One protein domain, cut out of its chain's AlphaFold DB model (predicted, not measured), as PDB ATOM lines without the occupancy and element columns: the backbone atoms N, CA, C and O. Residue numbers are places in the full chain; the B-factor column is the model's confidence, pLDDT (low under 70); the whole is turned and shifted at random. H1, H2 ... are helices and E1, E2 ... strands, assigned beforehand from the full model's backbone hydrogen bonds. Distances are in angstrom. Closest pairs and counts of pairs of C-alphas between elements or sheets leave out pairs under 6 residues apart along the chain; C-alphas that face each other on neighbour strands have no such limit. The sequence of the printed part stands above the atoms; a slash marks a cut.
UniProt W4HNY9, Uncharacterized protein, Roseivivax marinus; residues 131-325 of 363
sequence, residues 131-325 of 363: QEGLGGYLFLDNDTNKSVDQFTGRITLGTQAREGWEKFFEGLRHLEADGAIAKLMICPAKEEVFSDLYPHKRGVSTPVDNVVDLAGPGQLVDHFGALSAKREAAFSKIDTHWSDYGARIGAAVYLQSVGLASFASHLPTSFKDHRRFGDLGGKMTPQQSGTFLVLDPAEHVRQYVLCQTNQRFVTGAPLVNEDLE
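This is residues 131 to 325 of the 363 residues of an uncharacterized protein of Roseivivax marinus (UniProt W4HNY9). A two-strand hairpin, E2 and E3, meets the beginning of helix H7, which has short helices H5, H6 and H8 packed round it. A second group, the long helix H2 with H4 on it and H1 near H4, makes another side, and the short H3 bridges from H1 to H5. Residues 178 to 189 run from the end of H2 through the middle. The printed part has 195 residues with eight named helices and three named strands in the order E1 H1 H2 H3 H4 H5 H6 H7 H8 E2 E3, a mixed class with under half of the residues in named elements. It is compact, with a radius of gyration of the C-alphas of 18.0 A and spans of 53 by 45 by 33 A.

E2, residues 271 to 277, and E3, residues 289 to 295, are an antiparallel hairpin at 147 degrees, with N 274 and O 292 within hydrogen-bond range at 2.9 A. H7, residues 244 to 257, comes closest to E3 at the C-alphas of Asp 244 and Val 294, 5.0 A apart. H7 is the hub. With residues 244 to 247 alone it touches H6, residues 231 to 234, the closest C-alphas being Ala 234 and Gly 246 at 3.8 A. It touches H5, residues 224 to 228, at C-alphas 227 and 249, 6.4 A apart. With residues 251 to 256 alone it touches H8, residues 261 to 265, at C-alphas 252 and 264, 5.1 A apart. H3, residues 190 to 193, only just touches H5, with 3 pairs of C-alphas within 8 A, the closest Val 193 and Ser 228 at 5.6 A. H2, residues 159 to 177, touches H4, residues 207 to 214, with its residues 162 to 169 alone, the same way at a steep tilt of 46 degrees; C-alphas 166 and 214 are closest, 6.4 A. H1, residues 147 to 151, is close to H4 but not clearly touching, C-alphas 150 and 207 being closest at 6.1 A. E1, residues 138 to 140, pairs with no named strand. Every O i to N i+4 pair is within hydrogen-bond range in H1, H2, H5 and H7; H4 has 3 of 4, H8 has 0 of 1 but 1 of 2 O i to N i+3 pairs, and H3 and H6 are too short for an i+4 pair.

E2 and E3 each measure 18.2 A, H2 26.9 A, H7 19.8 A and H4 10.9 A. E1 begins at C-alpha 138 (104.933, -11.415, 68.515), and E3 ends at C-alpha 295 (103.505, -31.905, 58.783).

The C-alphas farthest apart, Asp 178 and Pro 286, are 54.7 A apart. The printed part has no cut. The links H2 to H3, H3 to H4 and E2 to E3 are long. Residues 296 to 325 hold no named element, and residues 300 to 325 have pLDDT under 70.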
ATOM      1  N   GLN A 131     108.735  -7.959  70.630       88.31
ATOM      2  CA  GLN A 131     107.728  -6.904  70.675       88.31
ATOM      3  C   GLN A 131     106.357  -7.462  70.302       88.31
ATOM      4  O   GLN A 131     106.248  -8.391  69.498       88.31
ATOM      5  N   GLU A 132     105.315  -6.881  70.884       91.12
ATOM      6  CA  GLU A 132     103.928  -7.225  70.584       91.12
ATOM      7  C   GLU A 132     103.395  -6.321  69.467       91.12
ATOM      8  O   GLU A 132     103.513  -5.097  69.525       91.12
ATOM      9  N   GLY A 133     102.808  -6.935  68.446       93.19
ATOM     10  CA  GLY A 133     101.958  -6.276  67.466       93.19
ATOM     11  C   GLY A 133     100.475  -6.533  67.734       93.19
ATOM     12  O   GLY A 133     100.075  -7.076  68.768       93.19
ATOM     13  N   LEU A 134      99.632  -6.143  66.782       93.19
ATOM     14  CA  LEU A 134      98.180  -6.259  66.916       93.19
ATOM     15  C   LEU A 134      97.730  -7.725  66.992       93.19
ATOM     16  O   LEU A 134      98.327  -8.614  66.393       93.19
ATOM     17  N   GLY A 135      96.648  -7.992  67.730       89.44
ATOM     18  CA  GLY A 135      96.013  -9.318  67.764       89.44
ATOM     19  C   GLY A 135      96.843 -10.432  68.424       89.44
ATOM     20  O   GLY A 135      96.599 -11.617  68.148       89.44
ATOM     21  N   GLY A 136      97.810 -10.065  69.273       90.50
ATOM     22  CA  GLY A 136      98.678 -10.996  70.002       90.50
ATOM     23  C   GLY A 136      99.799 -11.599  69.151       90.50
ATOM     24  O   GLY A 136     100.293 -12.679  69.469       90.50
ATOM     25  N   TYR A 137     100.162 -10.950  68.042       96.06
ATOM     26  CA  TYR A 137     101.328 -11.342  67.256       96.06
ATOM     27  C   TYR A 137     102.605 -10.848  67.930       96.06
ATOM     28  O   TYR A 137     102.694  -9.703  68.358       96.06
ATOM     29  N   LEU A 138     103.604 -11.718  68.005       94.69
ATOM     30  CA  LEU A 138     104.933 -11.415  68.515       94.69
ATOM     31  C   LEU A 138     105.905 -11.271  67.347       94.69
ATOM     32  O   LEU A 138     105.866 -12.065  66.403       94.69
ATOM     33  N   PHE A 139     106.808 -10.303  67.441       94.50
ATOM     34  CA  PHE A 139     107.851 -10.033  66.450       94.50
ATOM     35  C   PHE A 139     109.210  -9.844  67.122       94.50
ATOM     36  O   PHE A 139     109.282  -9.658  68.340       94.50
ATOM     37  N   LEU A 140     110.293  -9.882  66.341       91.00
ATOM     38  CA  LEU A 140     111.628  -9.608  66.873       91.00
ATOM     39  C   LEU A 140     111.765  -8.140  67.267       91.00
ATOM     40  O   LEU A 140     111.290  -7.246  66.569       91.00
ATOM     41  N   ASP A 141     112.459  -7.909  68.375       85.56
ATOM     42  CA  ASP A 141     112.956  -6.595  68.781       85.56
ATOM     43  C   ASP A 141     114.335  -6.760  69.426       85.56
ATOM     44  O   ASP A 141     114.664  -7.854  69.881       85.56
ATOM     45  N   ASN A 142     115.161  -5.712  69.442       76.31
ATOM     46  CA  ASN A 142     116.500  -5.691  70.056       76.31
ATOM     47  C   ASN A 142     117.353  -6.956  69.794       76.31
ATOM     48  O   ASN A 142     118.111  -7.419  70.659       76.31
ATOM     49  N   ASP A 143     117.201  -7.557  68.615       82.44
ATOM     50  CA  ASP A 143     117.910  -8.760  68.219       82.44
ATOM     51  C   ASP A 143     119.283  -8.408  67.628       82.44
ATOM     52  O   ASP A 143     119.545  -7.277  67.219       82.44
ATOM     53  N   THR A 144     120.193  -9.382  67.588       75.56
ATOM     54  CA  THR A 144     121.566  -9.150  67.116       75.56
ATOM     55  C   THR A 144     121.613  -8.727  65.644       75.56
ATOM     56  O   THR A 144     122.529  -8.003  65.259       75.56
ATOM     57  N   ASN A 145     120.626  -9.135  64.839       80.12
ATOM     58  CA  ASN A 145     120.556  -8.795  63.422       80.12
ATOM     59  C   ASN A 145     119.892  -7.431  63.191       80.12
ATOM     60  O   ASN A 145     119.880  -6.959  62.061       80.12
ATOM     61  N   LYS A 146     119.382  -6.766  64.239       87.25
ATOM     62  CA  LYS A 146     118.710  -5.463  64.151       87.25
ATOM     63  C   LYS A 146     117.524  -5.485  63.176       87.25
ATOM     64  O   LYS A 146     117.405  -4.624  62.306       87.25
ATOM     65  N   SER A 147     116.646  -6.474  63.314       90.00
ATOM     66  CA  SER A 147     115.553  -6.746  62.368       90.00
ATOM     67  C   SER A 147     114.608  -5.549  62.199       90.00
ATOM     68  O   SER A 147     114.242  -5.207  61.078       90.00
ATOM     69  N   VAL A 148     114.305  -4.830  63.290       91.19
ATOM     70  CA  VAL A 148     113.514  -3.583  63.250       91.19
ATOM     71  C   VAL A 148     114.190  -2.522  62.381       91.19
ATOM     72  O   VAL A 148     113.539  -1.861  61.576       91.19
ATOM     73  N   ASP A 149     115.505  -2.346  62.525       92.81
ATOM     74  CA  ASP A 149     116.252  -1.338  61.773       92.81
ATOM     75  C   ASP A 149     116.351  -1.694  60.287       92.81
ATOM     76  O   ASP A 149     116.296  -0.800  59.445       92.81
ATOM     77  N   GLN A 150     116.457  -2.985  59.957       93.00
ATOM     78  CA  GLN A 150     116.401  -3.451  58.571       93.00
ATOM     79  C   GLN A 150     115.024  -3.171  57.950       93.00
ATOM     80  O   GLN A 150     114.950  -2.575  56.879       93.00
ATOM     81  N   PHE A 151     113.939  -3.535  58.644       94.94
ATOM     82  CA  PHE A 151     112.569  -3.345  58.155       94.94
ATOM     83  C   PHE A 151     112.194  -1.866  57.994       94.94
ATOM     84  O   PHE A 151     111.558  -1.466  57.021       94.94
ATOM     85  N   THR A 152     112.609  -1.026  58.943       95.44
ATOM     86  CA  THR A 152     112.346   0.424  58.915       95.44
ATOM     87  C   THR A 152     113.283   1.191  57.977       95.44
ATOM     88  O   THR A 152     113.132   2.403  57.829       95.44
ATOM     89  N   GLY A 153     114.249   0.517  57.341       94.25
ATOM     90  CA  GLY A 153     115.236   1.147  56.459       94.25
ATOM     91  C   GLY A 153     116.271   2.013  57.187       94.25
ATOM     92  O   GLY A 153     116.963   2.809  56.559       94.25
ATOM     93  N   ARG A 154     116.401   1.882  58.517       92.50
ATOM     94  CA  ARG A 154     117.462   2.548  59.299       92.50
ATOM     95  C   ARG A 154     118.841   1.942  59.045       92.50
ATOM     96  O   ARG A 154     119.853   2.577  59.336       92.50
ATOM     97  N   ILE A 155     118.878   0.720  58.519       89.88
ATOM     98  CA  ILE A 155     120.081   0.068  58.007       89.88
ATOM     99  C   ILE A 155     119.895  -0.169  56.517       89.88
ATOM    100  O   ILE A 155     118.848  -0.641  56.086       89.88
ATOM    101  N   THR A 156     120.946   0.101  55.755       83.44
ATOM    102  CA  THR A 156     121.070  -0.237  54.336       83.44
ATOM    103  C   THR A 156     122.314  -1.098  54.123       83.44
ATOM    104  O   THR A 156     123.140  -1.261  55.031       83.44
ATOM    105  N   LEU A 157     122.462  -1.682  52.931       87.00
ATOM    106  CA  LEU A 157     123.688  -2.401  52.589       87.00
ATOM    107  C   LEU A 157     124.867  -1.423  52.484       87.00
ATOM    108  O   LEU A 157     124.891  -0.546  51.624       87.00
ATOM    109  N   GLY A 158     125.876  -1.606  53.335       86.94
ATOM    110  CA  GLY A 158     127.164  -0.930  53.172       86.94
ATOM    111  C   GLY A 158     127.926  -1.445  51.944       86.94
ATOM    112  O   GLY A 158     127.642  -2.533  51.442       86.94
ATOM    113  N   THR A 159     128.942  -0.700  51.499       91.94
ATOM    114  CA  THR A 159     129.728  -1.000  50.285       91.94
ATOM    115  C   THR A 159     130.236  -2.440  50.237       91.94
ATOM    116  O   THR A 159     129.992  -3.146  49.268       91.94
ATOM    117  N   GLN A 160     130.849  -2.927  51.320       90.12
ATOM    118  CA  GLN A 160     131.376  -4.295  51.376       90.12
ATOM    119  C   GLN A 160     130.277  -5.364  51.244       90.12
ATOM    120  O   GLN A 160     130.474  -6.389  50.595       90.12
ATOM    121  N   ALA A 161     129.114  -5.143  51.867       87.75
ATOM    122  CA  ALA A 161     127.993  -6.076  51.781       87.75
ATOM    123  C   ALA A 161     127.413  -6.101  50.361       87.75
ATOM    124  O   ALA A 161     127.117  -7.172  49.836       87.75
ATOM    125  N   ARG A 162     127.306  -4.927  49.731       91.44
ATOM    126  CA  ARG A 162     126.889  -4.781  48.336       91.44
ATOM    127  C   ARG A 162     127.827  -5.520  47.378       91.44
ATOM    128  O   ARG A 162     127.346  -6.340  46.606       91.44
ATOM    129  N   GLU A 163     129.140  -5.314  47.486       89.44
ATOM    130  CA  GLU A 163     130.135  -6.033  46.671       89.44
ATOM    131  C   GLU A 163     130.033  -7.558  46.843       89.44
ATOM    132  O   GLU A 163     130.212  -8.319  45.892       89.44
ATOM    133  N   GLY A 164     129.737  -8.026  48.061       89.00
ATOM    134  CA  GLY A 164     129.499  -9.442  48.336       89.00
ATOM    135  C   GLY A 164     128.284  -9.995  47.588       89.00
ATOM    136  O   GLY A 164     128.370 -11.067  46.987       89.00
ATOM    137  N   TRP A 165     127.174  -9.254  47.579       94.06
ATOM    138  CA  TRP A 165     125.968  -9.626  46.835       94.06
ATOM    139  C   TRP A 165     126.162  -9.564  45.318       94.06
ATOM    140  O   TRP A 165     125.730 -10.475  44.616       94.06
ATOM    141  N   GLU A 166     126.862  -8.552  44.807       91.56
ATOM    142  CA  GLU A 166     127.190  -8.441  43.379       91.56
ATOM    143  C   GLU A 166     127.997  -9.659  42.901       91.56
ATOM    144  O   GLU A 166     127.620 -10.298  41.914       91.56
ATOM    145  N   LYS A 167     129.030 -10.054  43.661       88.19
ATOM    146  CA  LYS A 167     129.816 -11.274  43.405       88.19
ATOM    147  C   LYS A 167     128.974 -12.545  43.504       88.19
ATOM    148  O   LYS A 167     129.165 -13.472  42.722       88.19
ATOM    149  N   PHE A 168     128.039 -12.608  44.451       92.06
ATOM    150  CA  PHE A 168     127.128 -13.745  44.575       92.06
ATOM    151  C   PHE A 168     126.255 -13.904  43.320       92.06
ATOM    152  O   PHE A 168     126.214 -14.989  42.738       92.06
ATOM    153  N   PHE A 169     125.611 -12.828  42.855       87.56
ATOM    154  CA  PHE A 169     124.785 -12.866  41.643       87.56
ATOM    155  C   PHE A 169     125.607 -13.105  40.373       87.56
ATOM    156  O   PHE A 169     125.121 -13.754  39.446       87.56
ATOM    157  N   GLU A 170     126.855 -12.636  40.329       87.88
ATOM    158  CA  GLU A 170     127.808 -12.990  39.275       87.88
ATOM    159  C   GLU A 170     128.127 -14.488  39.267       87.88
ATOM    160  O   GLU A 170     128.128 -15.110  38.206       87.88
ATOM    161  N   GLY A 171     128.326 -15.094  40.438       85.81
ATOM    162  CA  GLY A 171     128.481 -16.542  40.569       85.81
ATOM    163  C   GLY A 171     127.269 -17.314  40.044       85.81
ATOM    164  O   GLY A 171     127.441 -18.300  39.330       85.81
ATOM    165  N   LEU A 172     126.047 -16.842  40.324       84.19
ATOM    166  CA  LEU A 172     124.832 -17.444  39.763       84.19
ATOM    167  C   LEU A 172     124.806 -17.360  38.230       84.19
ATOM    168  O   LEU A 172     124.525 -18.365  37.584       84.19
ATOM    169  N   ARG A 173     125.177 -16.212  37.642       87.38
ATOM    170  CA  ARG A 173     125.240 -16.057  36.175       87.38
ATOM    171  C   ARG A 173     126.254 -16.998  35.532       87.38
ATOM    172  O   ARG A 173     125.983 -17.532  34.464       87.38
ATOM    173  N   HIS A 174     127.403 -17.217  36.171       85.19
ATOM    174  CA  HIS A 174     128.387 -18.184  35.681       85.19
ATOM    175  C   HIS A 174     127.833 -19.614  35.688       85.19
ATOM    176  O   HIS A 174     127.975 -20.318  34.694       85.19
ATOM    177  N   LEU A 175     127.134 -20.021  36.753       81.38
ATOM    178  CA  LEU A 175     126.472 -21.332  36.794       81.38
ATOM    179  C   LEU A 175     125.424 -21.481  35.682       81.38
ATOM    180  O   LEU A 175     125.330 -22.539  35.064       81.38
ATOM    181  N   GLU A 176     124.647 -20.428  35.418       82.88
ATOM    182  CA  GLU A 176     123.664 -20.418  34.330       82.88
ATOM    183  C   GLU A 176     124.327 -20.496  32.947       82.88
ATOM    184  O   GLU A 176     123.847 -21.227  32.080       82.88
ATOM    185  N   ALA A 177     125.459 -19.813  32.748       86.44
ATOM    186  CA  ALA A 177     126.248 -19.900  31.517       86.44
ATOM    187  C   ALA A 177     126.811 -21.315  31.272       86.44
ATOM    188  O   ALA A 177     126.895 -21.747  30.124       86.44
ATOM    189  N   ASP A 178     127.110 -22.054  32.344       87.31
ATOM    190  CA  ASP A 178     127.540 -23.458  32.299       87.31
ATOM    191  C   ASP A 178     126.366 -24.452  32.139       87.31
ATOM    192  O   ASP A 178     126.560 -25.670  32.141       87.31
ATOM    193  N   GLY A 179     125.134 -23.952  31.982       80.69
ATOM    194  CA  GLY A 179     123.936 -24.751  31.714       80.69
ATOM    195  C   GLY A 179     123.149 -25.189  32.954       80.69
ATOM    196  O   GLY A 179     122.218 -25.988  32.826       80.69
ATOM    197  N   ALA A 180     123.482 -24.688  34.148       83.00
ATOM    198  CA  ALA A 180     122.681 -24.924  35.348       83.00
ATOM    199  C   ALA A 180     121.460 -23.985  35.421       83.00
ATOM    200  O   ALA A 180     121.407 -22.939  34.784       83.00
ATOM    201  N   ILE A 181     120.483 -24.333  36.264       81.06
ATOM    202  CA  ILE A 181     119.410 -23.417  36.677       81.06
ATOM    203  C   ILE A 181     119.690 -23.021  38.125       81.06
ATOM    204  O   ILE A 181     119.634 -23.871  39.017       81.06
ATOM    205  N   ALA A 182     119.998 -21.746  38.369       80.69
ATOM    206  CA  ALA A 182     120.414 -21.271  39.683       80.69
ATOM    207  C   ALA A 182     119.678 -19.979  40.059       80.69
ATOM    208  O   ALA A 182     119.908 -18.925  39.477       80.69
ATOM    209  N   LYS A 183     118.796 -20.057  41.061       86.88
ATOM    210  CA  LYS A 183     117.994 -18.918  41.527       86.88
ATOM    211  C   LYS A 183     118.096 -18.750  43.035       86.88
ATOM    212  O   LYS A 183     118.249 -19.722  43.771       86.88
ATOM    213  N   LEU A 184     117.971 -17.514  43.500       88.50
ATOM    214  CA  LEU A 184     117.898 -17.170  44.913       88.50
ATOM    215  C   LEU A 184     116.438 -16.973  45.332       88.50
ATOM    216  O   LEU A 184     115.692 -16.215  44.717       88.50
ATOM    217  N   MET A 185     116.051 -17.609  46.434       89.38
ATOM    218  CA  MET A 185     114.792 -17.343  47.121       89.38
ATOM    219  C   MET A 185     115.085 -16.716  48.480       89.38
ATOM    220  O   MET A 185     115.706 -17.346  49.337       89.38
ATOM    221  N   ILE A 186     114.631 -15.481  48.681       88.44
ATOM    222  CA  ILE A 186     114.738 -14.779  49.962       88.44
ATOM    223  C   ILE A 186     113.420 -14.981  50.699       88.44
ATOM    224  O   ILE A 186     112.402 -14.452  50.265       88.44
ATOM    225  N   CYS A 187     113.423 -15.755  51.787       87.38
ATOM    226  CA  CYS A 187     112.231 -15.919  52.622       87.38
ATOM    227  C   CYS A 187     111.819 -14.552  53.205       87.38
ATOM    228  O   CYS A 187     112.647 -13.933  53.882       87.38
ATOM    229  N   PRO A 188     110.588 -14.063  52.954       91.25
ATOM    230  CA  PRO A 188     110.106 -12.829  53.547       91.25
ATOM    231  C   PRO A 188     110.145 -12.905  55.068       91.25
ATOM    232  O   PRO A 188     109.747 -13.909  55.666       91.25
ATOM    233  N   ALA A 189     110.577 -11.817  55.699       91.56
ATOM    234  CA  ALA A 189     110.449 -11.679  57.140       91.56
ATOM    235  C   ALA A 189     108.964 -11.703  57.536       91.56
ATOM    236  O   ALA A 189     108.099 -11.219  56.800       91.56
ATOM    237  N   LYS A 190     108.657 -12.219  58.727       94.94
ATOM    238  CA  LYS A 190     107.286 -12.208  59.255       94.94
ATOM    239  C   LYS A 190     106.733 -10.780  59.340       94.94
ATOM    240  O   LYS A 190     105.551 -10.560  59.099       94.94
ATOM    241  N   GLU A 191     107.600  -9.824  59.649       95.50
ATOM    242  CA  GLU A 191     107.332  -8.388  59.688       95.50
ATOM    243  C   GLU A 191     106.831  -7.842  58.338       95.50
ATOM    244  O   GLU A 191     105.961  -6.977  58.319       95.50
ATOM    245  N   GLU A 192     107.314  -8.380  57.211       95.12
ATOM    246  CA  GLU A 192     106.838  -8.019  55.864       95.12
ATOM    247  C   GLU A 192     105.449  -8.608  55.593       95.12
ATOM    248  O   GLU A 192     104.534  -7.913  55.144       95.12
ATOM    249  N   VAL A 193     105.266  -9.891  55.919       96.88
ATOM    250  CA  VAL A 193     104.021 -10.641  55.665       96.88
ATOM    251  C   VAL A 193     102.850 -10.138  56.526       96.88
ATOM    252  O   VAL A 193     101.694 -10.160  56.097       96.88
ATOM    253  N   PHE A 194     103.142  -9.670  57.741       97.38
ATOM    254  CA  PHE A 194     102.171  -9.121  58.694       97.38
ATOM    255  C   PHE A 194     102.405  -7.631  58.955       97.38
ATOM    256  O   PHE A 194     102.252  -7.162  60.083       97.38
ATOM    257  N   SER A 195     102.782  -6.880  57.921       96.06
ATOM    258  CA  SER A 195     103.052  -5.440  58.026       96.06
ATOM    259  C   SER A 195     101.852  -4.615  58.518       96.06
ATOM    260  O   SER A 195     102.040  -3.559  59.111       96.06
ATOM    261  N   ASP A 196     100.624  -5.114  58.351       96.56
ATOM    262  CA  ASP A 196      99.386  -4.547  58.903       96.56
ATOM    263  C   ASP A 196      99.221  -4.766  60.416       96.56
ATOM    264  O   ASP A 196      98.490  -4.023  61.071       96.56
ATOM    265  N   LEU A 197      99.887  -5.777  60.983       97.12
ATOM    266  CA  LEU A 197      99.859  -6.091  62.417       97.12
ATOM    267  C   LEU A 197     101.145  -5.672  63.141       97.12
ATOM    268  O   LEU A 197     101.187  -5.674  64.374       97.12
ATOM    269  N   TYR A 198     102.192  -5.341  62.388       96.56
ATOM    270  CA  TYR A 198     103.499  -4.961  62.900       96.56
ATOM    271  C   TYR A 198     103.509  -3.494  63.382       96.56
ATOM    272  O   TYR A 198     102.996  -2.621  62.682       96.56
ATOM    273  N   PRO A 199     104.083  -3.168  64.561       92.62
ATOM    274  CA  PRO A 199     104.028  -1.808  65.111       92.62
ATOM    275  C   PRO A 199     104.891  -0.777  64.371       92.62
ATOM    276  O   PRO A 199     104.738   0.423  64.607       92.62
ATOM    277  N   HIS A 200     105.801  -1.208  63.494       94.50
ATOM    278  CA  HIS A 200     106.660  -0.300  62.733       94.50
ATOM    279  C   HIS A 200     106.189  -0.170  61.295       94.50
ATOM    280  O   HIS A 200     105.668  -1.108  60.700       94.50
ATOM    281  N   LYS A 201     106.435   1.002  60.707       95.44
ATOM    282  CA  LYS A 201     106.225   1.222  59.275       95.44
ATOM    283  C   LYS A 201     107.453   0.772  58.500       95.44
ATOM    284  O   LYS A 201     108.580   1.066  58.904       95.44
ATOM    285  N   ARG A 202     107.218   0.096  57.379       96.00
ATOM    286  CA  ARG A 202     108.282  -0.310  56.466       96.00
ATOM    287  C   ARG A 202     109.006   0.919  55.922       96.00
ATOM    288  O   ARG A 202     108.368   1.924  55.597       96.00
ATOM    289  N   GLY A 203     110.327   0.836  55.833       95.56
ATOM    290  CA  GLY A 203     111.140   1.849  55.173       95.56
ATOM    291  C   GLY A 203     110.863   1.916  53.670       95.56
ATOM    292  O   GLY A 203     110.395   0.954  53.061       95.56
ATOM    293  N   VAL A 204     111.191   3.062  53.064       94.12
ATOM    294  CA  VAL A 204     111.118   3.249  51.600       94.12
ATOM    295  C   VAL A 204     112.130   2.357  50.876       94.12
ATOM    296  O   VAL A 204     111.865   1.899  49.773       94.12
ATOM    297  N   SER A 205     113.279   2.105  51.505       94.00
ATOM    298  CA  SER A 205     114.312   1.196  51.018       94.00
ATOM    299  C   SER A 205     114.878   0.417  52.201       94.00
ATOM    300  O   SER A 205     115.263   1.003  53.215       94.00
ATOM    301  N   THR A 206     114.885  -0.903  52.077       94.38
ATOM    302  CA  THR A 206     115.398  -1.855  53.067       94.38
ATOM    303  C   THR A 206     116.630  -2.580  52.512       94.38
ATOM    304  O   THR A 206     116.869  -2.561  51.301       94.38
ATOM    305  N   PRO A 207     117.414  -3.284  53.350       92.44
ATOM    306  CA  PRO A 207     118.507  -4.112  52.851       92.44
ATOM    307  C   PRO A 207     118.040  -5.177  51.856       92.44
ATOM    308  O   PRO A 207     118.766  -5.462  50.911       92.44
ATOM    309  N   VAL A 208     116.837  -5.737  52.036       92.19
ATOM    310  CA  VAL A 208     116.259  -6.707  51.093       92.19
ATOM    311  C   VAL A 208     115.988  -6.044  49.749       92.19
ATOM    312  O   VAL A 208     116.392  -6.605  48.738       92.19
ATOM    313  N   ASP A 209     115.406  -4.839  49.731       93.69
ATOM    314  CA  ASP A 209     115.210  -4.081  48.485       93.69
ATOM    315  C   ASP A 209     116.550  -3.857  47.776       93.69
ATOM    316  O   ASP A 209     116.678  -4.114  46.586       93.69
ATOM    317  N   ASN A 210     117.596  -3.491  48.528       93.00
ATOM    318  CA  ASN A 210     118.929  -3.317  47.952       93.00
ATOM    319  C   ASN A 210     119.507  -4.623  47.384       93.00
ATOM    320  O   ASN A 210     120.203  -4.565  46.379       93.00
ATOM    321  N   VAL A 211     119.255  -5.789  47.994       93.62
ATOM    322  CA  VAL A 211     119.651  -7.087  47.407       93.62
ATOM    323  C   VAL A 211     118.849  -7.372  46.140       93.62
ATOM    324  O   VAL A 211     119.415  -7.850  45.159       93.62
ATOM    325  N   VAL A 212     117.547  -7.077  46.154       93.62
ATOM    326  CA  VAL A 212     116.657  -7.279  45.006       93.62
ATOM    327  C   VAL A 212     117.102  -6.438  43.811       93.62
ATOM    328  O   VAL A 212     117.200  -6.971  42.708       93.62
ATOM    329  N   ASP A 213     117.473  -5.177  44.039       93.69
ATOM    330  CA  ASP A 213     117.965  -4.256  43.006       93.69
ATOM    331  C   ASP A 213     119.280  -4.716  42.344       93.69
ATOM    332  O   ASP A 213     119.595  -4.302  41.229       93.69
ATOM    333  N   LEU A 214     120.071  -5.558  43.022       92.88
ATOM    334  CA  LEU A 214     121.331  -6.103  42.494       92.88
ATOM    335  C   LEU A 214     121.135  -7.368  41.653       92.88
ATOM    336  O   LEU A 214     122.057  -7.783  40.942       92.88
ATOM    337  N   ALA A 215     119.975  -8.013  41.755       93.38
ATOM    338  CA  ALA A 215     119.720  -9.253  41.049       93.38
ATOM    339  C   ALA A 215     119.467  -9.005  39.558       93.38
ATOM    340  O   ALA A 215     118.726  -8.106  39.162       93.38
ATOM    341  N   GLY A 216     120.047  -9.855  38.711       88.31
ATOM    342  CA  GLY A 216     119.730  -9.874  37.289       88.31
ATOM    343  C   GLY A 216     118.327 -10.437  37.009       88.31
ATOM    344  O   GLY A 216     117.736 -11.111  37.864       88.31
ATOM    345  N   PRO A 217     117.793 -10.222  35.792       87.25
ATOM    346  CA  PRO A 217     116.509 -10.782  35.384       87.25
ATOM    347  C   PRO A 217     116.448 -12.298  35.610       87.25
ATOM    348  O   PRO A 217     117.325 -13.033  35.171       87.25
ATOM    349  N   GLY A 218     115.404 -12.769  36.295       88.25
ATOM    350  CA  GLY A 218     115.162 -14.200  36.514       88.25
ATOM    351  C   GLY A 218     115.985 -14.864  37.626       88.25
ATOM    352  O   GLY A 218     115.697 -16.017  37.945       88.25
ATOM    353  N   GLN A 219     116.930 -14.156  38.258       90.81
ATOM    354  CA  GLN A 219     117.777 -14.718  39.322       90.81
ATOM    355  C   GLN A 219     117.073 -14.819  40.683       90.81
ATOM    356  O   GLN A 219     117.558 -15.517  41.571       90.81
ATOM    357  N   LEU A 220     115.940 -14.136  40.862       93.94
ATOM    358  CA  LEU A 220     115.152 -14.158  42.093       93.94
ATOM    359  C   LEU A 220     113.848 -14.929  41.934       93.94
ATOM    360  O   LEU A 220     113.200 -14.901  40.887       93.94
ATOM    361  N   VAL A 221     113.447 -15.570  43.028       93.06
ATOM    362  CA  VAL A 221     112.153 -16.231  43.176       93.06
ATOM    363  C   VAL A 221     111.276 -15.410  44.116       93.06
ATOM    364  O   VAL A 221     111.467 -15.432  45.335       93.06
ATOM    365  N   ASP A 222     110.292 -14.717  43.546       91.38
ATOM    366  CA  ASP A 222     109.240 -14.072  44.326       91.38
ATOM    367  C   ASP A 222     108.186 -15.101  44.754       91.38
ATOM    368  O   ASP A 222     107.609 -15.816  43.937       91.38
ATOM    369  N   HIS A 223     107.939 -15.165  46.059       91.94
ATOM    370  CA  HIS A 223     106.902 -15.993  46.671       91.94
ATOM    371  C   HIS A 223     106.115 -15.235  47.748       91.94
ATOM    372  O   HIS A 223     105.327 -15.847  48.476       91.94
ATOM    373  N   PHE A 224     106.292 -13.909  47.847       94.69
ATOM    374  CA  PHE A 224     105.638 -13.098  48.870       94.69
ATOM    375  C   PHE A 224     104.115 -13.189  48.759       94.69
ATOM    376  O   PHE A 224     103.439 -13.416  49.762       94.69
ATOM    377  N   GLY A 225     103.571 -13.085  47.541       95.12
ATOM    378  CA  GLY A 225     102.128 -13.180  47.305       95.12
ATOM    379  C   GLY A 225     101.543 -14.539  47.703       95.12
ATOM    380  O   GLY A 225     100.514 -14.598  48.376       95.12
ATOM    381  N   ALA A 226     102.228 -15.634  47.354       94.19
ATOM    382  CA  ALA A 226     101.792 -16.990  47.689       94.19
ATOM    383  C   ALA A 226     101.785 -17.235  49.207       94.19
ATOM    384  O   ALA A 226     100.847 -17.833  49.737       94.19
ATOM    385  N   LEU A 227     102.810 -16.741  49.906       93.56
ATOM    386  CA  LEU A 227     102.936 -16.863  51.356       93.56
ATOM    387  C   LEU A 227     101.922 -15.968  52.086       93.56
ATOM    388  O   LEU A 227     101.232 -16.427  52.996       93.56
ATOM    389  N   SER A 228     101.769 -14.718  51.637       95.88
ATOM    390  CA  SER A 228     100.864 -13.726  52.231       95.88
ATOM    391  C   SER A 228      99.396 -14.125  52.119       95.88
ATOM    392  O   SER A 228      98.638 -13.952  53.071       95.88
ATOM    393  N   ALA A 229      98.999 -14.751  51.006       97.06
ATOM    394  CA  ALA A 229      97.642 -15.267  50.816       97.06
ATOM    395  C   ALA A 229      97.246 -16.361  51.828       97.06
ATOM    396  O   ALA A 229      96.064 -16.692  51.951       97.06
ATOM    397  N   LYS A 230      98.224 -16.953  52.526       97.00
ATOM    398  CA  LYS A 230      98.038 -17.990  53.551       97.00
ATOM    399  C   LYS A 230      98.807 -17.674  54.833       97.00
ATOM    400  O   LYS A 230      99.199 -18.593  55.555       97.00
ATOM    401  N   ARG A 231      99.038 -16.391  55.114       96.44
ATOM    402  CA  ARG A 231      99.969 -15.938  56.152       96.44
ATOM    403  C   ARG A 231      99.717 -16.552  57.529       96.44
ATOM    404  O   ARG A 231     100.673 -16.961  58.178       96.44
ATOM    405  N   GLU A 232      98.464 -16.693  57.960       96.56
ATOM    406  CA  GLU A 232      98.107 -17.243  59.278       96.56
ATOM    407  C   GLU A 232      98.410 -18.741  59.401       96.56
ATOM    408  O   GLU A 232      98.702 -19.224  60.492       96.56
ATOM    409  N   ALA A 233      98.361 -19.478  58.289       95.44
ATOM    410  CA  ALA A 233      98.795 -20.872  58.240       95.44
ATOM    411  C   ALA A 233     100.317 -20.974  58.073       95.44
ATOM    412  O   ALA A 233     100.938 -21.908  58.583       95.44
ATOM    413  N   ALA A 234     100.915 -20.017  57.360       94.38
ATOM    414  CA  ALA A 234     102.336 -19.976  57.050       94.38
ATOM    415  C   ALA A 234     103.211 -19.525  58.224       94.38
ATOM    416  O   ALA A 234     104.371 -19.910  58.259       94.38
ATOM    417  N   PHE A 235     102.692 -18.757  59.184       95.81
ATOM    418  CA  PHE A 235     103.435 -18.318  60.368       95.81
ATOM    419  C   PHE A 235     102.584 -18.396  61.628       95.81
ATOM    420  O   PHE A 235     101.423 -17.989  61.652       95.81
ATOM    421  N   SER A 236     103.208 -18.829  62.723       95.06
ATOM    422  CA  SER A 236     102.583 -18.742  64.040       95.06
ATOM    423  C   SER A 236     102.632 -17.315  64.583       95.06
ATOM    424  O   SER A 236     103.587 -16.567  64.355       95.06
ATOM    425  N   LYS A 237     101.649 -16.952  65.414       96.62
ATOM    426  CA  LYS A 237     101.641 -15.670  66.136       96.62
ATOM    427  C   LYS A 237     102.892 -15.465  66.982       96.62
ATOM    428  O   LYS A 237     103.354 -14.340  67.093       96.62
ATOM    429  N   ILE A 238     103.472 -16.535  67.512       94.38
ATOM    430  CA  ILE A 238     104.484 -16.481  68.574       94.38
ATOM    431  C   ILE A 238     105.888 -16.943  68.146       94.38
ATOM    432  O   ILE A 238     106.716 -17.262  69.001       94.38
ATOM    433  N   ASP A 239     106.138 -17.056  66.845       92.94
ATOM    434  CA  ASP A 239     107.413 -17.526  66.294       92.94
ATOM    435  C   ASP A 239     107.855 -16.637  65.136       92.94
ATOM    436  O   ASP A 239     107.026 -15.968  64.515       92.94
ATOM    437  N   THR A 240     109.154 -16.629  64.876       90.44
ATOM    438  CA  THR A 240     109.794 -15.936  63.752       90.44
ATOM    439  C   THR A 240     109.827 -16.768  62.478       90.44
ATOM    440  O   THR A 240     109.833 -16.208  61.383       90.44
ATOM    441  N   HIS A 241     109.835 -18.094  62.598       89.19
ATOM    442  CA  HIS A 241     109.923 -19.002  61.467       89.19
ATOM    443  C   HIS A 241     108.547 -19.243  60.851       89.19
ATOM    444  O   HIS A 241     107.509 -19.226  61.525       89.19
ATOM    445  N   TRP A 242     108.554 -19.549  59.558       91.75
ATOM    446  CA  TRP A 242     107.404 -20.158  58.913       91.75
ATOM    447  C   TRP A 242     107.077 -21.539  59.516       91.75
ATOM    448  O   TRP A 242     107.921 -22.211  60.113       91.75
ATOM    449  N   SER A 243     105.829 -21.964  59.372       90.06
ATOM    450  CA  SER A 243     105.377 -23.325  59.652       90.06
ATOM    451  C   SER A 243     105.829 -24.288  58.546       90.06
ATOM    452  O   SER A 243     106.271 -23.853  57.479       90.06
ATOM    453  N   ASP A 244     105.653 -25.597  58.746       87.44
ATOM    454  CA  ASP A 244     105.938 -26.587  57.695       87.44
ATOM    455  C   ASP A 244     105.064 -26.335  56.455       87.44
ATOM    456  O   ASP A 244     105.504 -26.510  55.319       87.44
ATOM    457  N   TYR A 245     103.837 -25.852  56.664       90.62
ATOM    458  CA  TYR A 245     102.953 -25.434  55.581       90.62
ATOM    459  C   TYR A 245     103.486 -24.210  54.822       90.62
ATOM    460  O   TYR A 245     103.477 -24.196  53.590       90.62
ATOM    461  N   GLY A 246     103.993 -23.201  55.538       91.12
ATOM    462  CA  GLY A 246     104.650 -22.040  54.928       91.12
ATOM    463  C   GLY A 246     105.889 -22.441  54.123       91.12
ATOM    464  O   GLY A 246     106.041 -22.024  52.973       91.12
ATOM    465  N   ALA A 247     106.713 -23.337  54.673       88.69
ATOM    466  CA  ALA A 247     107.867 -23.902  53.979       88.69
ATOM    467  C   ALA A 247     107.461 -24.669  52.709       88.69
ATOM    468  O   ALA A 247     108.100 -24.520  51.669       88.69
ATOM    469  N   ARG A 248     106.359 -25.432  52.751       89.88
ATOM    470  CA  ARG A 248     105.796 -26.132  51.584       89.88
ATOM    471  C   ARG A 248     105.312 -25.169  50.496       89.88
ATOM    472  O   ARG A 248     105.492 -25.464  49.316       89.88
ATOM    473  N   ILE A 249     104.744 -24.016  50.859       92.12
ATOM    474  CA  ILE A 249     104.404 -22.964  49.885       92.12
ATOM    475  C   ILE A 249     105.675 -22.443  49.203       92.12
ATOM    476  O   ILE A 249     105.739 -22.439  47.974       92.12
ATOM    477  N   GLY A 250     106.695 -22.061  49.981       90.25
ATOM    478  CA  GLY A 250     107.972 -21.588  49.434       90.25
ATOM    479  C   GLY A 250     108.634 -22.627  48.524       90.25
ATOM    480  O   GLY A 250     109.055 -22.309  47.415       90.25
ATOM    481  N   ALA A 251     108.631 -23.893  48.948       87.19
ATOM    482  CA  ALA A 251     109.123 -25.024  48.169       87.19
ATOM    483  C   ALA A 251     108.439 -25.142  46.802       87.19
ATOM    484  O   ALA A 251     109.113 -25.285  45.785       87.19
ATOM    485  N   ALA A 252     107.106 -25.082  46.775       89.19
ATOM    486  CA  ALA A 252     106.332 -25.221  45.546       89.19
ATOM    487  C   ALA A 252     106.652 -24.097  44.552       89.19
ATOM    488  O   ALA A 252     106.894 -24.372  43.375       89.19
ATOM    489  N   VAL A 253     106.716 -22.851  45.035       92.38
ATOM    490  CA  VAL A 253     107.062 -21.691  44.201       92.38
ATOM    491  C   VAL A 253     108.494 -21.806  43.679       92.38
ATOM    492  O   VAL A 253     108.739 -21.587  42.490       92.38
ATOM    493  N   TYR A 254     109.436 -22.226  44.527       88.62
ATOM    494  CA  TYR A 254     110.815 -22.446  44.108       88.62
ATOM    495  C   TYR A 254     110.925 -23.529  43.031       88.62
ATOM    496  O   TYR A 254     111.497 -23.267  41.974       88.62
ATOM    497  N   LEU A 255     110.337 -24.710  43.253       84.88
ATOM    498  CA  LEU A 255     110.343 -25.817  42.290       84.88
ATOM    499  C   LEU A 255     109.755 -25.396  40.943       84.88
ATOM    500  O   LEU A 255     110.347 -25.672  39.900       84.88
ATOM    501  N   GLN A 256     108.635 -24.672  40.955       89.75
ATOM    502  CA  GLN A 256     108.055 -24.115  39.739       89.75
ATOM    503  C   GLN A 256     109.035 -23.173  39.028       89.75
ATOM    504  O   GLN A 256     109.219 -23.277  37.815       89.75
ATOM    505  N   SER A 257     109.701 -22.293  39.779       89.25
ATOM    506  CA  SER A 257     110.623 -21.302  39.217       89.25
ATOM    507  C   SER A 257     111.851 -21.912  38.533       89.25
ATOM    508  O   SER A 257     112.413 -21.277  37.639       89.25
ATOM    509  N   VAL A 258     112.254 -23.126  38.924       84.75
ATOM    510  CA  VAL A 258     113.413 -23.843  38.364       84.75
ATOM    511  C   VAL A 258     113.020 -24.950  37.376       84.75
ATOM    512  O   VAL A 258     113.839 -25.799  37.044       84.75
ATOM    513  N   GLY A 259     111.769 -24.962  36.899       84.19
ATOM    514  CA  GLY A 259     111.295 -25.930  35.899       84.19
ATOM    515  C   GLY A 259     110.951 -27.315  36.457       84.19
ATOM    516  O   GLY A 259     110.722 -28.248  35.694       84.19
ATOM    517  N   LEU A 260     110.861 -27.455  37.781       84.31
ATOM    518  CA  LEU A 260     110.537 -28.696  38.491       84.31
ATOM    519  C   LEU A 260     109.101 -28.686  39.036       84.31
ATOM    520  O   LEU A 260     108.813 -29.287  40.069       84.31
ATOM    521  N   ALA A 261     108.175 -28.009  38.352       83.25
ATOM    522  CA  ALA A 261     106.784 -27.870  38.795       83.25
ATOM    523  C   ALA A 261     106.077 -29.223  39.005       83.25
ATOM    524  O   ALA A 261     105.258 -29.351  39.912       83.25
ATOM    525  N   SER A 262     106.424 -30.252  38.223       80.25
ATOM    526  CA  SER A 262     105.905 -31.617  38.399       80.25
ATOM    527  C   SER A 262     106.269 -32.227  39.756       80.25
ATOM    528  O   SER A 262     105.544 -33.080  40.251       80.25
ATOM    529  N   PHE A 263     107.337 -31.759  40.405       78.69
ATOM    530  CA  PHE A 263     107.708 -32.196  41.747       78.69
ATOM    531  C   PHE A 263     106.902 -31.497  42.849       78.69
ATOM    532  O   PHE A 263     106.939 -31.923  44.001       78.69
ATOM    533  N   ALA A 264     106.117 -30.463  42.533       78.06
ATOM    534  CA  ALA A 264     105.258 -29.821  43.524       78.06
ATOM    535  C   ALA A 264     104.130 -30.750  44.009       78.06
ATOM    536  O   ALA A 264     103.729 -30.652  45.166       78.06
ATOM    537  N   SER A 265     103.655 -31.685  43.170       78.88
ATOM    538  CA  SER A 265     102.672 -32.709  43.574       78.88
ATOM    539  C   SER A 265     103.250 -33.748  44.522       78.88
ATOM    540  O   SER A 265     102.504 -34.496  45.146       78.88
ATOM    541  N   HIS A 266     104.578 -33.826  44.595       78.25
ATOM    542  CA  HIS A 266     105.245 -34.671  45.555       78.25
ATOM    543  C   HIS A 266     105.179 -34.029  46.935       78.25
ATOM    544  O   HIS A 266     104.857 -34.757  47.851       78.25
ATOM    545  N   LEU A 267     105.360 -32.713  47.093       80.69
ATOM    546  CA  LEU A 267     105.371 -32.043  48.403       80.69
ATOM    547  C   LEU A 267     104.209 -32.443  49.336       80.69
ATOM    548  O   LEU A 267     103.096 -32.654  48.852       80.69
ATOM    549  N   PRO A 268     104.429 -32.439  50.666       81.69
ATOM    550  CA  PRO A 268     103.396 -32.816  51.618       81.69
ATOM    551  C   PRO A 268     102.092 -32.033  51.459       81.69
ATOM    552  O   PRO A 268     102.080 -30.850  51.086       81.69
ATOM    553  N   THR A 269     100.993 -32.709  51.760       88.56
ATOM    554  CA  THR A 269      99.622 -32.214  51.605       88.56
ATOM    555  C   THR A 269      98.805 -32.320  52.887       88.56
ATOM    556  O   THR A 269      97.816 -31.595  53.013       88.56
ATOM    557  N   SER A 270      99.224 -33.151  53.844       89.44
ATOM    558  CA  SER A 270      98.568 -33.316  55.137       89.44
ATOM    559  C   SER A 270      99.321 -32.557  56.221       89.44
ATOM    560  O   SER A 270     100.504 -32.768  56.489       89.44
ATOM    561  N   PHE A 271      98.609 -31.660  56.889       89.75
ATOM    562  CA  PHE A 271      99.154 -30.890  57.992       89.75
ATOM    563  C   PHE A 271      98.158 -30.861  59.138       89.75
ATOM    564  O   PHE A 271      96.944 -30.898  58.927       89.75
ATOM    565  N   LYS A 272      98.680 -30.753  60.356       92.50
ATOM    566  CA  LYS A 272      97.874 -30.666  61.568       92.50
ATOM    567  C   LYS A 272      98.318 -29.518  62.447       92.50
ATOM    568  O   LYS A 272      99.491 -29.147  62.489       92.50
ATOM    569  N   ASP A 273      97.364 -29.010  63.207       95.62
ATOM    570  CA  ASP A 273      97.642 -28.058  64.263       95.62
ATOM    571  C   ASP A 273      98.473 -28.720  65.360       95.62
ATOM    572  O   ASP A 273      98.120 -29.762  65.921       95.62
ATOM    573  N   HIS A 274      99.583 -28.081  65.701       90.62
ATOM    574  CA  HIS A 274     100.398 -28.458  66.838       90.62
ATOM    575  C   HIS A 274     100.671 -27.241  67.710       90.62
ATOM    576  O   HIS A 274     101.167 -26.210  67.247       90.62
ATOM    577  N   ARG A 275     100.332 -27.361  68.996       94.94
ATOM    578  CA  ARG A 275     100.519 -26.293  69.972       94.94
ATOM    579  C   ARG A 275     101.845 -26.478  70.694       94.94
ATOM    580  O   ARG A 275     102.049 -27.488  71.361       94.94
ATOM    581  N   ARG A 276     102.722 -25.482  70.600       89.06
ATOM    582  CA  ARG A 276     104.028 -25.468  71.276       89.06
ATOM    583  C   ARG A 276     104.437 -24.048  71.651       89.06
ATOM    584  O   ARG A 276     103.796 -23.079  71.239       89.06
ATOM    585  N   PHE A 277     105.495 -23.928  72.443       84.25
ATOM    586  CA  PHE A 277     106.183 -22.655  72.633       84.25
ATOM    587  C   PHE A 277     107.052 -22.394  71.398       84.25
ATOM    588  O   PHE A 277     107.892 -23.214  71.042       84.25
ATOM    589  N   GLY A 278     106.779 -21.288  70.719       83.38
ATOM    590  CA  GLY A 278     107.611 -20.752  69.647       83.38
ATOM    591  C   GLY A 278     108.809 -19.995  70.204       83.38
ATOM    592  O   GLY A 278     108.881 -19.725  71.407       83.38
ATOM    593  N   ASP A 279     109.741 -19.624  69.334       84.50
ATOM    594  CA  ASP A 279     110.984 -18.971  69.741       84.50
ATOM    595  C   ASP A 279     110.755 -17.600  70.412       84.50
ATOM    596  O   ASP A 279     111.531 -17.221  71.289       84.50
ATOM    597  N   LEU A 280     109.697 -16.864  70.042       89.75
ATOM    598  CA  LEU A 280     109.304 -15.611  70.701       89.75
ATOM    599  C   LEU A 280     108.409 -15.876  71.909       89.75
ATOM    600  O   LEU A 280     108.647 -15.325  72.980       89.75
ATOM    601  N   GLY A 281     107.425 -16.767  71.773       87.12
ATOM    602  CA  GLY A 281     106.508 -17.117  72.860       87.12
ATOM    603  C   GLY A 281     107.216 -17.683  74.094       87.12
ATOM    604  O   GLY A 281     106.846 -17.356  75.221       87.12
ATOM    605  N   GLY A 282     108.290 -18.455  73.901       82.44
ATOM    606  CA  GLY A 282     109.139 -18.962  74.983       82.44
ATOM    607  C   GLY A 282     109.982 -17.890  75.688       82.44
ATOM    608  O   GLY A 282     110.452 -18.133  76.799       82.44
ATOM    609  N   LYS A 283     110.157 -16.710  75.073       79.44
ATOM    610  CA  LYS A 283     110.845 -15.540  75.656       79.44
ATOM    611  C   LYS A 283     109.884 -14.610  76.417       79.44
ATOM    612  O   LYS A 283     110.351 -13.657  77.039       79.44
ATOM    613  N   MET A 284     108.572 -14.860  76.358       75.69
ATOM    614  CA  MET A 284     107.558 -14.091  77.087       75.69
ATOM    615  C   MET A 284     107.456 -14.542  78.549       75.69
ATOM    616  O   MET A 284     107.730 -15.698  78.871       75.69
ATOM    617  N   THR A 285     106.986 -13.646  79.421       70.19
ATOM    618  CA  THR A 285     106.677 -13.953  80.826       70.19
ATOM    619  C   THR A 285     105.263 -13.456  81.173       70.19
ATOM    620  O   THR A 285     105.077 -12.243  81.291       70.19
ATOM    621  N   PRO A 286     104.270 -14.347  81.376       77.56
ATOM    622  CA  PRO A 286     104.371 -15.803  81.249       77.56
ATOM    623  C   PRO A 286     104.646 -16.232  79.803       77.56
ATOM    624  O   PRO A 286     104.310 -15.513  78.859       77.56
ATOM    625  N   GLN A 287     105.244 -17.413  79.637       83.50
ATOM    626  CA  GLN A 287     105.472 -17.976  78.310       83.50
ATOM    627  C   GLN A 287     104.146 -18.154  77.574       83.50
ATOM    628  O   GLN A 287     103.144 -18.586  78.149       83.50
ATOM    629  N   GLN A 288     104.159 -17.850  76.280       85.88
ATOM    630  CA  GLN A 288     102.995 -17.966  75.414       85.88
ATOM    631  C   GLN A 288     103.196 -19.133  74.449       85.88
ATOM    632  O   GLN A 288     104.227 -19.236  73.785       85.88
ATOM    633  N   SER A 289     102.210 -20.025  74.373       91.50
ATOM    634  CA  SER A 289     102.150 -21.076  73.354       91.50
ATOM    635  C   SER A 289     101.199 -20.674  72.235       91.50
ATOM    636  O   SER A 289     100.250 -19.919  72.449       91.50
ATOM    637  N   GLY A 290     101.436 -21.208  71.043       92.06
ATOM    638  CA  GLY A 290     100.647 -20.917  69.857       92.06
ATOM    639  C   GLY A 290     100.579 -22.120  68.938       92.06
ATOM    640  O   GLY A 290     101.273 -23.120  69.143       92.06
ATOM    641  N   THR A 291      99.695 -22.022  67.956       94.44
ATOM    642  CA  THR A 291      99.451 -23.077  66.975       94.44
ATOM    643  C   THR A 291     100.400 -22.926  65.793       94.44
ATOM    644  O   THR A 291     100.696 -21.809  65.357       94.44
ATOM    645  N   PHE A 292     100.882 -24.059  65.300       91.94
ATOM    646  CA  PHE A 292     101.681 -24.198  64.091       91.94
ATOM    647  C   PHE A 292     101.026 -25.257  63.216       91.94
ATOM    648  O   PHE A 292     100.657 -26.313  63.732       91.94
ATOM    649  N   LEU A 293     100.941 -25.004  61.912       90.31
ATOM    650  CA  LEU A 293     100.538 -26.024  60.954       90.31
ATOM    651  C   LEU A 293     101.772 -26.859  60.582       90.31
ATOM    652  O   LEU A 293     102.606 -26.437  59.778       90.31
ATOM    653  N   VAL A 294     101.929 -27.999  61.252       85.81
ATOM    654  CA  VAL A 294     103.077 -28.900  61.078       85.81
ATOM    655  C   VAL A 294     102.693 -30.088  60.214       85.81
ATOM    656  O   VAL A 294     101.517 -30.450  60.141       85.81
ATOM    657  N   LEU A 295     103.684 -30.694  59.571       83.44
ATOM    658  CA  LEU A 295     103.505 -31.905  58.783       83.44
ATOM    659  C   LEU A 295     102.825 -32.994  59.621       83.44
ATOM    660  O   LEU A 295     103.209 -33.236  60.772       83.44
ATOM    661  N   ASP A 296     101.813 -33.649  59.055       82.88
ATOM    662  CA  ASP A 296     101.180 -34.783  59.712       82.88
ATOM    663  C   ASP A 296     102.148 -35.982  59.740       82.88
ATOM    664  O   ASP A 296     102.529 -36.481  58.684       82.88
ATOM    665  N   PRO A 297     102.539 -36.504  60.918       72.69
ATOM    666  CA  PRO A 297     103.394 -37.683  61.019       72.69
ATOM    667  C   PRO A 297     102.800 -38.939  60.370       72.69
ATOM    668  O   PRO A 297     103.544 -39.875  60.088       72.69
ATOM    669  N   ALA A 298     101.474 -38.989  60.180       75.69
ATOM    670  CA  ALA A 298     100.815 -40.081  59.470       75.69
ATOM    671  C   ALA A 298     100.982 -39.986  57.945       75.69
ATOM    672  O   ALA A 298     100.796 -40.985  57.247       75.69
ATOM    673  N   GLU A 299     101.363 -38.820  57.414       70.00
ATOM    674  CA  GLU A 299     101.700 -38.686  56.005       70.00
ATOM    675  C   GLU A 299     102.994 -39.458  55.739       70.00
ATOM    676  O   GLU A 299     104.065 -39.144  56.264       70.00
ATOM    677  N   HIS A 300     102.901 -40.514  54.929       58.44
ATOM    678  CA  HIS A 300     104.079 -41.189  54.404       58.44
ATOM    679  C   HIS A 300     104.795 -40.239  53.451       58.44
ATOM    680  O   HIS A 300     104.484 -40.151  52.265       58.44
ATOM    681  N   VAL A 301     105.751 -39.505  54.013       53.66
ATOM    682  CA  VAL A 301     106.609 -38.567  53.302       53.66
ATOM    683  C   VAL A 301     107.404 -39.367  52.270       53.66
ATOM    684  O   VAL A 301     108.358 -40.073  52.612       53.66
ATOM    685  N   ARG A 302     107.009 -39.287  50.993       50.66
ATOM    686  CA  ARG A 302     107.908 -39.681  49.900       50.66
ATOM    687  C   ARG A 302     109.153 -38.802  50.022       50.66
ATOM    688  O   ARG A 302     109.054 -37.652  50.422       50.66
ATOM    689  N   GLN A 303     110.335 -39.346  49.762       47.88
ATOM    690  CA  GLN A 303     111.598 -38.638  49.995       47.88
ATOM    691  C   GLN A 303     111.619 -37.296  49.233       47.88
ATOM    692  O   GLN A 303     111.752 -37.285  48.013       47.88
ATOM    693  N   TYR A 304     111.475 -36.166  49.934       41.81
ATOM    694  CA  TYR A 304     111.567 -34.832  49.330       41.81
ATOM    695  C   TYR A 304     112.952 -34.234  49.555       41.81
ATOM    696  O   TYR A 304     113.573 -34.425  50.602       41.81
ATOM    697  N   VAL A 305     113.413 -33.458  48.576       43.22
ATOM    698  CA  VAL A 305     114.589 -32.594  48.696       43.22
ATOM    699  C   VAL A 305     114.077 -31.174  48.907       43.22
ATOM    700  O   VAL A 305     113.602 -30.545  47.965       43.22
ATOM    701  N   LEU A 306     114.146 -30.671  50.140       41.06
ATOM    702  CA  LEU A 306     113.876 -29.267  50.442       41.06
ATOM    703  C   LEU A 306     115.136 -28.617  51.019       41.06
ATOM    704  O   LEU A 306     115.662 -29.054  52.039       41.06
ATOM    705  N   CYS A 307     115.632 -27.590  50.332       42.12
ATOM    706  CA  CYS A 307     116.843 -26.856  50.686       42.12
ATOM    707  C   CYS A 307     116.490 -25.662  51.587       42.12
ATOM    708  O   CYS A 307     115.737 -24.786  51.166       42.12
ATOM    709  N   GLN A 308     117.045 -25.599  52.802       39.25
ATOM    710  CA  GLN A 308     116.965 -24.423  53.675       39.25
ATOM    711  C   GLN A 308     118.379 -24.029  54.124       39.25
ATOM    712  O   GLN A 308     119.108 -24.818  54.725       39.25
ATOM    713  N   THR A 309     118.799 -22.804  53.808       37.94
ATOM    714  CA  THR A 309     120.174 -22.339  54.015       37.94
ATOM    715  C   THR A 309     120.377 -21.725  55.403       37.94
ATOM    716  O   THR A 309     120.246 -20.528  55.620       37.94
ATOM    717  N   ASN A 310     120.780 -22.568  56.354       32.78
ATOM    718  CA  ASN A 310     121.490 -22.187  57.584       32.78
ATOM    719  C   ASN A 310     122.594 -23.213  57.929       32.78
ATOM    720  O   ASN A 310     122.722 -23.647  59.067       32.78
ATOM    721  N   GLN A 311     123.394 -23.604  56.924       28.56
ATOM    722  CA  GLN A 311     124.438 -24.652  56.990       28.56
ATOM    723  C   GLN A 311     123.927 -26.096  57.160       28.56
ATOM    724  O   GLN A 311     124.698 -26.999  57.480       28.56
ATOM    725  N   ARG A 312     122.646 -26.359  56.881       29.62
ATOM    726  CA  ARG A 312     122.100 -27.718  56.801       29.62
ATOM    727  C   ARG A 312     121.957 -28.136  55.341       29.62
ATOM    728  O   ARG A 312     120.956 -27.849  54.698       29.62
ATOM    729  N   PHE A 313     122.970 -28.816  54.814       29.84
ATOM    730  CA  PHE A 313     122.826 -29.573  53.571       29.84
ATOM    731  C   PHE A 313     122.263 -30.949  53.921       29.84
ATOM    732  O   PHE A 313     122.837 -31.647  54.756       29.84
ATOM    733  N   VAL A 314     121.169 -31.365  53.284       33.97
ATOM    734  CA  VAL A 314     120.695 -32.747  53.385       33.97
ATOM    735  C   VAL A 314     120.423 -33.280  51.989       33.97
ATOM    736  O   VAL A 314     119.504 -32.842  51.304       33.97
ATOM    737  N   THR A 315     121.216 -34.264  51.586       28.45
ATOM    738  CA  THR A 315     120.853 -35.188  50.513       28.45
ATOM    739  C   THR A 315     120.291 -36.459  51.149       28.45
ATOM    740  O   THR A 315     121.024 -37.162  51.845       28.45
ATOM    741  N   GLY A 316     119.001 -36.724  50.915       42.44
ATOM    742  CA  GLY A 316     118.314 -37.997  51.175       42.44
ATOM    743  C   GLY A 316     118.157 -38.421  52.641       42.44
ATOM    744  O   GLY A 316     118.778 -39.403  53.036       42.44
ATOM    745  N   ALA A 317     117.303 -37.762  53.443       30.61
ATOM    746  CA  ALA A 317     117.027 -38.238  54.807       30.61
ATOM    747  C   ALA A 317     115.540 -38.186  55.228       30.61
ATOM    748  O   ALA A 317     114.851 -37.216  54.911       30.61
ATOM    749  N   PRO A 318     115.060 -39.222  55.951       29.91
ATOM    750  CA  PRO A 318     113.737 -39.287  56.569       29.91
ATOM    751  C   PRO A 318     113.624 -38.369  57.803       29.91
ATOM    752  O   PRO A 318     114.607 -37.770  58.233       29.91
ATOM    753  N   LEU A 319     112.397 -38.282  58.333       28.75
ATOM    754  CA  LEU A 319     111.929 -37.474  59.471       28.75
ATOM    755  C   LEU A 319     112.973 -37.140  60.550       28.75
ATOM    756  O   LEU A 319     113.728 -37.988  61.017       28.75
ATOM    757  N   VAL A 320     112.898 -35.882  60.995       33.06
ATOM    758  CA  VAL A 320     113.652 -35.266  62.090       33.06
ATOM    759  C   VAL A 320     113.543 -36.101  63.373       33.06
ATOM    760  O   VAL A 320     112.598 -35.957  64.144       33.06
ATOM    761  N   ASN A 321     114.537 -36.947  63.631       32.09
ATOM    762  CA  ASN A 321     114.930 -37.353  64.975       32.09
ATOM    763  C   ASN A 321     116.465 -37.285  65.106       32.09
ATOM    764  O   ASN A 321     117.186 -37.213  64.111       32.09
ATOM    765  N   GLU A 322     116.943 -37.226  66.348       36.06
ATOM    766  CA  GLU A 322     118.303 -36.893  66.825       36.06
ATOM    767  C   GLU A 322     119.476 -37.648  66.152       36.06
ATOM    768  O   GLU A 322     120.641 -37.284  66.303       36.06
ATOM    769  N   ASP A 323     119.192 -38.667  65.347       41.06
ATOM    770  CA  ASP A 323     120.165 -39.556  64.715       41.06
ATOM    771  C   ASP A 323     120.936 -38.907  63.539       41.06
ATOM    772  O   ASP A 323     122.021 -39.357  63.150       41.06
ATOM    773  N   LEU A 324     120.420 -37.807  62.972       38.59
ATOM    774  CA  LEU A 324     121.063 -37.114  61.848       38.59
ATOM    775  C   LEU A 324     122.336 -36.361  62.267       38.59
ATOM    776  O   LEU A 324     123.314 -36.367  61.524       38.59
ATOM    777  N   GLU A 325     122.365 -35.769  63.465       38.75
ATOM    778  CA  GLU A 325     123.525 -35.022  63.981       38.75
ATOM    779  C   GLU A 325     124.722 -35.953  64.257       38.75
ATOM    780  O   GLU A 325     125.872 -35.646  63.913       38.75
TER     781      GLU A 325